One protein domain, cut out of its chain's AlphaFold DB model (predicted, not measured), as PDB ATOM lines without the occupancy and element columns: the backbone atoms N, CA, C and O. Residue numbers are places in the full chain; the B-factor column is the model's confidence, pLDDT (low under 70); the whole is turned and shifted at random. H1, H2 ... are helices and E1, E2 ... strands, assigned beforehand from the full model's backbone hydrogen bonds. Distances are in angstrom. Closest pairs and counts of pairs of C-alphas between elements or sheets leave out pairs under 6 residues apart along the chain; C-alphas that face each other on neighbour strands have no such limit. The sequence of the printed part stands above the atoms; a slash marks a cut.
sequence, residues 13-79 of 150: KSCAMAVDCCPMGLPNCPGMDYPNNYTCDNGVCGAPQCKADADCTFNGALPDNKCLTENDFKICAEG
ATOM      1  N   LYS A  13     150.925 191.368 187.067       94.38
ATOM      2  CA  LYS A  13     150.755 192.641 186.359       94.38
ATOM      3  C   LYS A  13     149.439 192.618 185.595       94.38
ATOM      4  O   LYS A  13     149.203 191.671 184.844       94.38
ATOM      5  N   SER A  14     148.596 193.633 185.740       94.31
ATOM      6  CA  SER A  14     147.415 193.754 184.889       94.31
ATOM      7  C   SER A  14     147.780 194.207 183.474       94.31
ATOM      8  O   SER A  14     148.837 194.788 183.212       94.31
ATOM      9  N   CYS A  15     146.890 193.924 182.531       95.62
ATOM     10  CA  CYS A  15     147.027 194.356 181.147       95.62
ATOM     11  C   CYS A  15     145.655 194.526 180.501       95.62
ATOM     12  O   CYS A  15     144.691 193.849 180.863       95.62
ATOM     13  N   ALA A  16     145.574 195.418 179.518       95.38
ATOM     14  CA  ALA A  16     144.465 195.472 178.574       95.38
ATOM     15  C   ALA A  16     144.798 194.688 177.295       95.38
ATOM     16  O   ALA A  16     143.909 194.141 176.643       95.38
ATOM     17  N   MET A  17     146.080 194.629 176.933       94.19
ATOM     18  CA  MET A  17     146.593 193.923 175.767       94.19
ATOM     19  C   MET A  17     148.031 193.438 175.988       94.19
ATOM     20  O   MET A  17     148.742 193.925 176.859       94.19
ATOM     21  N   ALA A  18     148.490 192.490 175.167       92.88
ATOM     22  CA  ALA A  18     149.806 191.860 175.324       92.88
ATOM     23  C   ALA A  18     150.993 192.848 175.306       92.88
ATOM     24  O   ALA A  18     152.005 192.600 175.954       92.88
ATOM     25  N   VAL A  19     150.876 193.993 174.619       92.88
ATOM     26  CA  VAL A  19     151.937 195.019 174.618       92.88
ATOM     27  C   VAL A  19     152.131 195.684 175.982       92.88
ATOM     28  O   VAL A  19     153.235 196.128 176.283       92.88
ATOM     29  N   ASP A  20     151.118 195.674 176.851       93.31
ATOM     30  CA  ASP A  20     151.243 196.203 178.213       93.31
ATOM     31  C   ASP A  20     152.184 195.340 179.066       93.31
ATOM     32  O   ASP A  20     152.752 195.805 180.055       93.31
ATOM     33  N   CYS A  21     152.392 194.084 178.673       93.56
ATOM     34  CA  CYS A  21     153.233 193.115 179.370       93.56
ATOM     35  C   CYS A  21     154.708 193.214 178.985       93.56
ATOM     36  O   CYS A  21     155.570 192.668 179.671       93.56
ATOM     37  N   CYS A  22     155.005 193.968 177.932       92.62
ATOM     38  CA  CYS A  22     156.348 194.120 177.420       92.62
ATOM     39  C   CYS A  22     157.218 195.003 178.319       92.62
ATOM     40  O   CYS A  22     156.808 196.105 178.703       92.62
ATOM     41  N   PRO A  23     158.458 194.578 178.616       88.62
ATOM     42  CA  PRO A  23     159.467 195.467 179.167       88.62
ATOM     43  C   PRO A  23     159.700 196.666 178.237       88.62
ATOM     44  O   PRO A  23     159.744 196.530 177.012       88.62
ATOM     45  N   MET A  24     159.875 197.856 178.818       87.31
ATOM     46  CA  MET A  24     160.151 199.060 178.034       87.31
ATOM     47  C   MET A  24     161.431 198.897 177.210       87.31
ATOM     48  O   MET A  24     162.480 198.535 177.737       87.31
ATOM     49  N   GLY A  25     161.341 199.210 175.917       84.44
ATOM     50  CA  GLY A  25     162.477 199.158 174.997       84.44
ATOM     51  C   GLY A  25     162.816 197.763 174.473       84.44
ATOM     52  O   GLY A  25     163.788 197.649 173.730       84.44
ATOM     53  N   LEU A  26     162.035 196.725 174.806       86.62
ATOM     54  CA  LEU A  26     162.234 195.393 174.242       86.62
ATOM     55  C   LEU A  26     161.756 195.373 172.777       86.62
ATOM     56  O   LEU A  26     160.559 195.537 172.520       86.62
ATOM     57  N   PRO A  27     162.659 195.215 171.791       85.88
ATOM     58  CA  PRO A  27     162.259 195.164 170.392       85.88
ATOM     59  C   PRO A  27     161.425 193.906 170.124       85.88
ATOM     60  O   PRO A  27     161.699 192.843 170.673       85.88
ATOM     61  N   ASN A  28     160.438 194.022 169.231       88.12
ATOM     62  CA  ASN A  28     159.547 192.924 168.831       88.12
ATOM     63  C   ASN A  28     158.722 192.325 169.982       88.12
ATOM     64  O   ASN A  28     158.505 191.116 170.002       88.12
ATOM     65  N   CYS A  29     158.262 193.157 170.919       90.19
ATOM     66  CA  CYS A  29     157.335 192.755 171.971       90.19
ATOM     67  C   CYS A  29     155.977 193.482 171.820       90.19
ATOM     68  O   CYS A  29     155.971 194.712 171.713       90.19
ATOM     69  N   PRO A  30     154.835 192.765 171.819       90.50
ATOM     70  CA  PRO A  30     154.724 191.314 171.911       90.50
ATOM     71  C   PRO A  30     155.104 190.682 170.567       90.50
ATOM     72  O   PRO A  30     154.681 191.132 169.501       90.50
ATOM     73  N   GLY A  31     155.949 189.664 170.622       90.31
ATOM     74  CA  GLY A  31     156.360 188.866 169.475       90.31
ATOM     75  C   GLY A  31     155.490 187.623 169.333       90.31
ATOM     76  O   GLY A  31     154.722 187.276 170.225       90.31
ATOM     77  N   MET A  32     155.625 186.917 168.212       88.12
ATOM     78  CA  MET A  32     154.993 185.599 168.052       88.12
ATOM     79  C   MET A  32     155.822 184.478 168.689       88.12
ATOM     80  O   MET A  32     155.286 183.401 168.960       88.12
ATOM     81  N   ASP A  33     157.107 184.737 168.936       89.81
ATOM     82  CA  ASP A  33     158.098 183.741 169.325       89.81
ATOM     83  C   ASP A  33     158.779 184.102 170.646       89.81
ATOM     84  O   ASP A  33     158.918 185.276 171.011       89.81
ATOM     85  N   TYR A  34     159.191 183.062 171.367       88.94
ATOM     86  CA  TYR A  34     159.975 183.177 172.590       88.94
ATOM     87  C   TYR A  34     161.320 183.871 172.297       88.94
ATOM     88  O   TYR A  34     161.905 183.632 171.237       88.94
ATOM     89  N   PRO A  35     161.831 184.743 173.188       90.75
ATOM     90  CA  PRO A  35     161.332 185.093 174.526       90.75
ATOM     91  C   PRO A  35     160.362 186.287 174.566       90.75
ATOM     92  O   PRO A  35     160.117 186.840 175.632       90.75
ATOM     93  N   ASN A  36     159.819 186.726 173.425       92.12
ATOM     94  CA  ASN A  36     159.048 187.973 173.346       92.12
ATOM     95  C   ASN A  36     157.531 187.757 173.243       92.12
ATOM     96  O   ASN A  36     156.784 188.727 173.119       92.12
ATOM     97  N   ASN A  37     157.057 186.514 173.288       93.06
ATOM     98  CA  ASN A  37     155.651 186.132 173.142       93.06
ATOM     99  C   ASN A  37     154.820 186.304 174.421       93.06
ATOM    100  O   ASN A  37     154.115 185.389 174.841       93.06
ATOM    101  N   TYR A  38     154.902 187.486 175.029       94.06
ATOM    102  CA  TYR A  38     154.062 187.861 176.163       94.06
ATOM    103  C   TYR A  38     152.580 187.817 175.785       94.06
ATOM    104  O   TYR A  38     152.196 188.204 174.676       94.06
ATOM    105  N   THR A  39     151.744 187.397 176.729       94.31
ATOM    106  CA  THR A  39     150.291 187.328 176.562       94.31
ATOM    107  C   THR A  39     149.586 188.239 177.559       94.31
ATOM    108  O   THR A  39     150.158 188.662 178.562       94.31
ATOM    109  N   CYS A  40     148.334 188.572 177.258       94.94
ATOM    110  CA  CYS A  40     147.441 189.230 178.198       94.94
ATOM    111  C   CYS A  40     146.185 188.377 178.336       94.94
ATOM    112  O   CYS A  40     145.253 188.497 177.539       94.94
ATOM    113  N   ASP A  41     146.186 187.502 179.334       91.75
ATOM    114  CA  ASP A  41     145.141 186.510 179.545       91.75
ATOM    115  C   ASP A  41     144.288 186.935 180.736       91.75
ATOM    116  O   ASP A  41     144.785 187.179 181.833       91.75
ATOM    117  N   ASN A  42     142.980 187.091 180.515       91.00
ATOM    118  CA  ASN A  42     142.031 187.540 181.543       91.00
ATOM    119  C   ASN A  42     142.449 188.854 182.245       91.00
ATOM    120  O   ASN A  42     142.178 189.078 183.431       91.00
ATOM    121  N   GLY A  43     143.113 189.741 181.498       92.94
ATOM    122  CA  GLY A  43     143.625 191.018 181.987       92.94
ATOM    123  C   GLY A  43     144.789 190.881 182.972       92.94
ATOM    124  O   GLY A  43     144.898 191.703 183.882       92.94
ATOM    125  N   VAL A  44     145.580 189.813 182.856       94.00
ATOM    126  CA  VAL A  44     146.838 189.579 183.578       94.00
ATOM    127  C   VAL A  44     147.922 189.242 182.560       94.00
ATOM    128  O   VAL A  44     147.689 188.500 181.607       94.00
ATOM    129  N   CYS A  45     149.114 189.792 182.753       94.75
ATOM    130  CA  CYS A  45     150.256 189.480 181.915       94.75
ATOM    131  C   CYS A  45     150.740 188.052 182.130       94.75
ATOM    132  O   CYS A  45     151.177 187.703 183.227       94.75
ATOM    133  N   GLY A  46     150.736 187.265 181.057       91.62
ATOM    134  CA  GLY A  46     151.432 185.991 181.001       91.62
ATOM    135  C   GLY A  46     152.898 186.197 180.631       91.62
ATOM    136  O   GLY A  46     153.236 186.995 179.748       91.62
ATOM    137  N   ALA A  47     153.779 185.476 181.321       89.06
ATOM    138  CA  ALA A  47     155.184 185.405 180.951       89.06
ATOM    139  C   ALA A  47     155.356 184.669 179.602       89.06
ATOM    140  O   ALA A  47     154.523 183.832 179.242       89.06
ATOM    141  N   PRO A  48     156.420 184.976 178.840       92.00
ATOM    142  CA  PRO A  48     156.702 184.321 177.570       92.00
ATOM    143  C   PRO A  48     156.979 182.834 177.788       92.00
ATOM    144  O   PRO A  48     157.701 182.449 178.707       92.00
ATOM    145  N   GLN A  49     156.423 182.009 176.908       93.38
ATOM    146  CA  GLN A  49     156.458 180.553 176.998       93.38
ATOM    147  C   GLN A  49     157.173 179.965 175.785       93.38
ATOM    148  O   GLN A  49     156.873 180.333 174.645       93.38
ATOM    149  N   CYS A  50     158.112 179.050 176.008       94.62
ATOM    150  CA  CYS A  50     158.722 178.298 174.916       94.62
ATOM    151  C   CYS A  50     157.691 177.367 174.254       94.62
ATOM    152  O   CYS A  50     156.715 176.941 174.876       94.62
ATOM    153  N   LYS A  51     157.898 177.044 172.976       93.25
ATOM    154  CA  LYS A  51     157.085 176.077 172.221       93.25
ATOM    155  C   LYS A  51     157.838 174.772 171.988       93.25
ATOM    156  O   LYS A  51     157.208 173.723 171.866       93.25
ATOM    157  N   ALA A  52     159.165 174.835 171.899       93.06
ATOM    158  CA  ALA A  52     160.032 173.685 171.683       93.06
ATOM    159  C   ALA A  52     161.406 173.887 172.333       93.06
ATOM    160  O   ALA A  52     161.823 175.018 172.569       93.06
ATOM    161  N   ASP A  53     162.146 172.793 172.542       92.94
ATOM    162  CA  ASP A  53     163.505 172.820 173.109       92.94
ATOM    163  C   ASP A  53     164.432 173.798 172.372       92.94
ATOM    164  O   ASP A  53     165.230 174.490 172.997       92.94
ATOM    165  N   ALA A  54     164.275 173.920 171.049       92.12
ATOM    166  CA  ALA A  54     165.055 174.841 170.224       92.12
ATOM    167  C   ALA A  54     164.987 176.300 170.715       92.12
ATOM    168  O   ALA A  54     166.011 176.988 170.681       92.12
ATOM    169  N   ASP A  55     163.833 176.737 171.234       92.81
ATOM    170  CA  ASP A  55     163.631 178.086 171.782       92.81
ATOM    171  C   ASP A  55     164.499 178.335 173.025       92.81
ATOM    172  O   ASP A  55     164.912 179.463 173.293       92.81
ATOM    173  N   CYS A  56     164.811 177.271 173.765       93.12
ATOM    174  CA  CYS A  56     165.530 177.320 175.032       93.12
ATOM    175  C   CYS A  56     167.048 177.201 174.886       93.12
ATOM    176  O   CYS A  56     167.776 177.489 175.837       93.12
ATOM    177  N   THR A  57     167.534 176.818 173.702       90.06
ATOM    178  CA  THR A  57     168.973 176.632 173.461       90.06
ATOM    179  C   THR A  57     169.746 177.931 173.251       90.06
ATOM    180  O   THR A  57     170.974 177.900 173.226       90.06
ATOM    181  N   PHE A  58     169.062 179.068 173.063       85.88
ATOM    182  CA  PHE A  58     169.672 180.370 172.748       85.88
ATOM    183  C   PHE A  58     170.736 180.270 171.640       85.88
ATOM    184  O   PHE A  58     171.902 180.610 171.838       85.88
ATOM    185  N   ASN A  59     170.335 179.777 170.464       85.12
ATOM    186  CA  ASN A  59     171.232 179.510 169.328       85.12
ATOM    187  C   ASN A  59     172.373 178.530 169.665       85.12
ATOM    188  O   ASN A  59     173.499 178.688 169.192       85.12
ATOM    189  N   GLY A  60     172.082 177.518 170.488       85.06
ATOM    190  CA  GLY A  60     173.032 176.481 170.894       85.06
ATOM    191  C   GLY A  60     173.983 176.872 172.029       85.06
ATOM    192  O   GLY A  60     174.862 176.083 172.361       85.06
ATOM    193  N   ALA A  61     173.827 178.055 172.631       88.38
ATOM    194  CA  ALA A  61     174.601 178.452 173.806       88.38
ATOM    195  C   ALA A  61     174.253 177.625 175.056       88.38
ATOM    196  O   ALA A  61     175.115 177.435 175.909       88.38
ATOM    197  N   LEU A  62     173.013 177.134 175.152       88.50
ATOM    198  CA  LEU A  62     172.501 176.318 176.258       88.50
ATOM    199  C   LEU A  62     171.957 174.986 175.708       88.50
ATOM    200  O   LEU A  62     170.746 174.807 175.616       88.50
ATOM    201  N   PRO A  63     172.829 174.069 175.259       87.44
ATOM    202  CA  PRO A  63     172.410 172.861 174.544       87.44
ATOM    203  C   PRO A  63     171.575 171.894 175.396       87.44
ATOM    204  O   PRO A  63     170.795 171.124 174.841       87.44
ATOM    205  N   ASP A  64     171.715 171.960 176.719       88.81
ATOM    206  CA  ASP A  64     171.017 171.091 177.670       88.81
ATOM    207  C   ASP A  64     169.676 171.675 178.145       88.81
ATOM    208  O   ASP A  64     168.905 171.011 178.846       88.81
ATOM    209  N   ASN A  65     169.352 172.903 177.725       92.19
ATOM    210  CA  ASN A  65     168.070 173.515 178.030       92.19
ATOM    211  C   ASN A  65     166.944 172.923 177.184       92.19
ATOM    212  O   ASN A  65     167.035 172.817 175.959       92.19
ATOM    213  N   LYS A  66     165.834 172.625 177.854       93.25
ATOM    214  CA  LYS A  66     164.617 172.081 177.260       93.25
ATOM    215  C   LYS A  66     163.419 172.959 177.560       93.25
ATOM    216  O   LYS A  66     163.426 173.717 178.530       93.25
ATOM    217  N   CYS A  67     162.394 172.821 176.731       95.31
ATOM    218  CA  CYS A  67     161.098 173.429 176.966       95.31
ATOM    219  C   CYS A  67     160.234 172.480 177.803       95.31
ATOM    220  O   CYS A  67     159.642 171.531 177.284       95.31
ATOM    221  N   LEU A  68     160.192 172.727 179.109       95.12
ATOM    222  CA  LEU A  68     159.532 171.887 180.108       95.12
ATOM    223  C   LEU A  68     158.178 172.466 180.511       95.12
ATOM    224  O   LEU A  68     157.920 173.640 180.266       95.12
ATOM    225  N   THR A  69     157.309 171.646 181.103       94.31
ATOM    226  CA  THR A  69     155.972 172.080 181.556       94.31
ATOM    227  C   THR A  69     155.905 172.017 183.067       94.31
ATOM    228  O   THR A  69     156.069 170.939 183.612       94.31
ATOM    229  N   GLU A  70     155.663 173.128 183.741       89.38
ATOM    230  CA  GLU A  70     155.482 173.170 185.190       89.38
ATOM    231  C   GLU A  70     154.149 173.854 185.486       89.38
ATOM    232  O   GLU A  70     153.977 175.031 185.171       89.38
ATOM    233  N   ASN A  71     153.197 173.126 186.073       85.75
ATOM    234  CA  ASN A  71     151.839 173.605 186.344       85.75
ATOM    235  C   ASN A  71     151.158 174.205 185.096       85.75
ATOM    236  O   ASN A  71     150.686 175.343 185.122       85.75
ATOM    237  N   ASP A  72     151.157 173.458 183.986       86.25
ATOM    238  CA  ASP A  72     150.643 173.871 182.669       86.25
ATOM    239  C   ASP A  72     151.368 175.081 182.034       86.25
ATOM    240  O   ASP A  72     150.957 175.573 180.979       86.25
ATOM    241  N   PHE A  73     152.478 175.543 182.619       89.19
ATOM    242  CA  PHE A  73     153.272 176.660 182.114       89.19
ATOM    243  C   PHE A  73     154.592 176.181 181.496       89.19
ATOM    244  O   PHE A  73     155.324 175.387 182.084       89.19
ATOM    245  N   LYS A  74     154.922 176.659 180.292       93.50
ATOM    246  CA  LYS A  74     156.149 176.255 179.588       93.50
ATOM    247  C   LYS A  74     157.357 177.102 179.988       93.50
ATOM    248  O   LYS A  74     157.389 178.303 179.718       93.50
ATOM    249  N   ILE A  75     158.384 176.458 180.536       91.81
ATOM    250  CA  ILE A  75     159.639 177.085 180.971       91.81
ATOM    251  C   ILE A  75     160.844 176.550 180.196       91.81
ATOM    252  O   ILE A  75     160.864 175.399 179.766       91.81
ATOM    253  N   CYS A  76     161.882 177.375 180.070       93.38
ATOM    254  CA  CYS A  76     163.197 176.919 179.638       93.38
ATOM    255  C   CYS A  76     164.061 176.602 180.859       93.38
ATOM    256  O   CYS A  76     164.367 177.509 181.632       93.38
ATOM    257  N   ALA A  77     164.479 175.347 181.010       92.88
ATOM    258  CA  ALA A  77     165.374 174.927 182.087       92.88
ATOM    259  C   ALA A  77     166.347 173.836 181.619       92.88
ATOM    260  O   ALA A  77     166.063 173.104 180.668       92.88
ATOM    261  N   GLU A  78     167.494 173.743 182.290       93.88
ATOM    262  CA  GLU A  78     168.530 172.735 182.043       93.88
ATOM    263  C   GLU A  78     168.012 171.365 182.496       93.88
ATOM    264  O   GLU A  78     167.720 171.160 183.674       93.88
ATOM    265  N   GLY A  79     167.835 170.433 181.559       92.56
ATOM    266  CA  GLY A  79     167.412 169.072 181.886       92.56
ATOM    267  C   GLY A  79     168.536 168.295 182.568       92.56
ATOM    268  O   GLY A  79     169.701 168.472 182.231       92.56
TER     269      GLY A  79
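AT A GLANCE: This is residues 13 to 79 of the 150 residues of an uncharacterized protein of Polyangium fumosum (UniProt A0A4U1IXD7). With little regular structure, this is two small loop-rich lobes end to end, each a four-residue helix beside an antiparallel strand hairpin: H1 with E1-E2, then H2 with E3-E4. The 67 printed residues are mixed in class, with 26 in named elements. The whole is only just compact, close to loose (radius of gyration of the C-alphas 12.6 A), spanning 36 by 28 by 15 A.

HOW THE PARTS SIT: H1, residues 18 to 21, comes closest to E1, residues 39 to 41, at C-alphas 18 and 40, 4.6 A apart. E1 and E2, residues 44 to 46, form a hairpin; N 41 and O 44 are within hydrogen-bond range, 2.9 A. H2, residues 53 to 56, is apart from H1. E3 and E4, residues 65 to 70 and 73 to 78, form a hairpin; N 68 to O 75 is 2.8 A. Both helices are too short for O i to N i+4 pairs.

IN THESE COORDINATES: H1 begins at C-alpha 18 (149.806, 191.860, 175.324). E3 measures 14.5 A; E4, 15.8 A, ends at C-alpha 78 (168.530, 172.735, 182.043).

THE WHOLE: The printed part has no cut. The link H1 to E1 is long. No printed residue is under 70 in pLDDT.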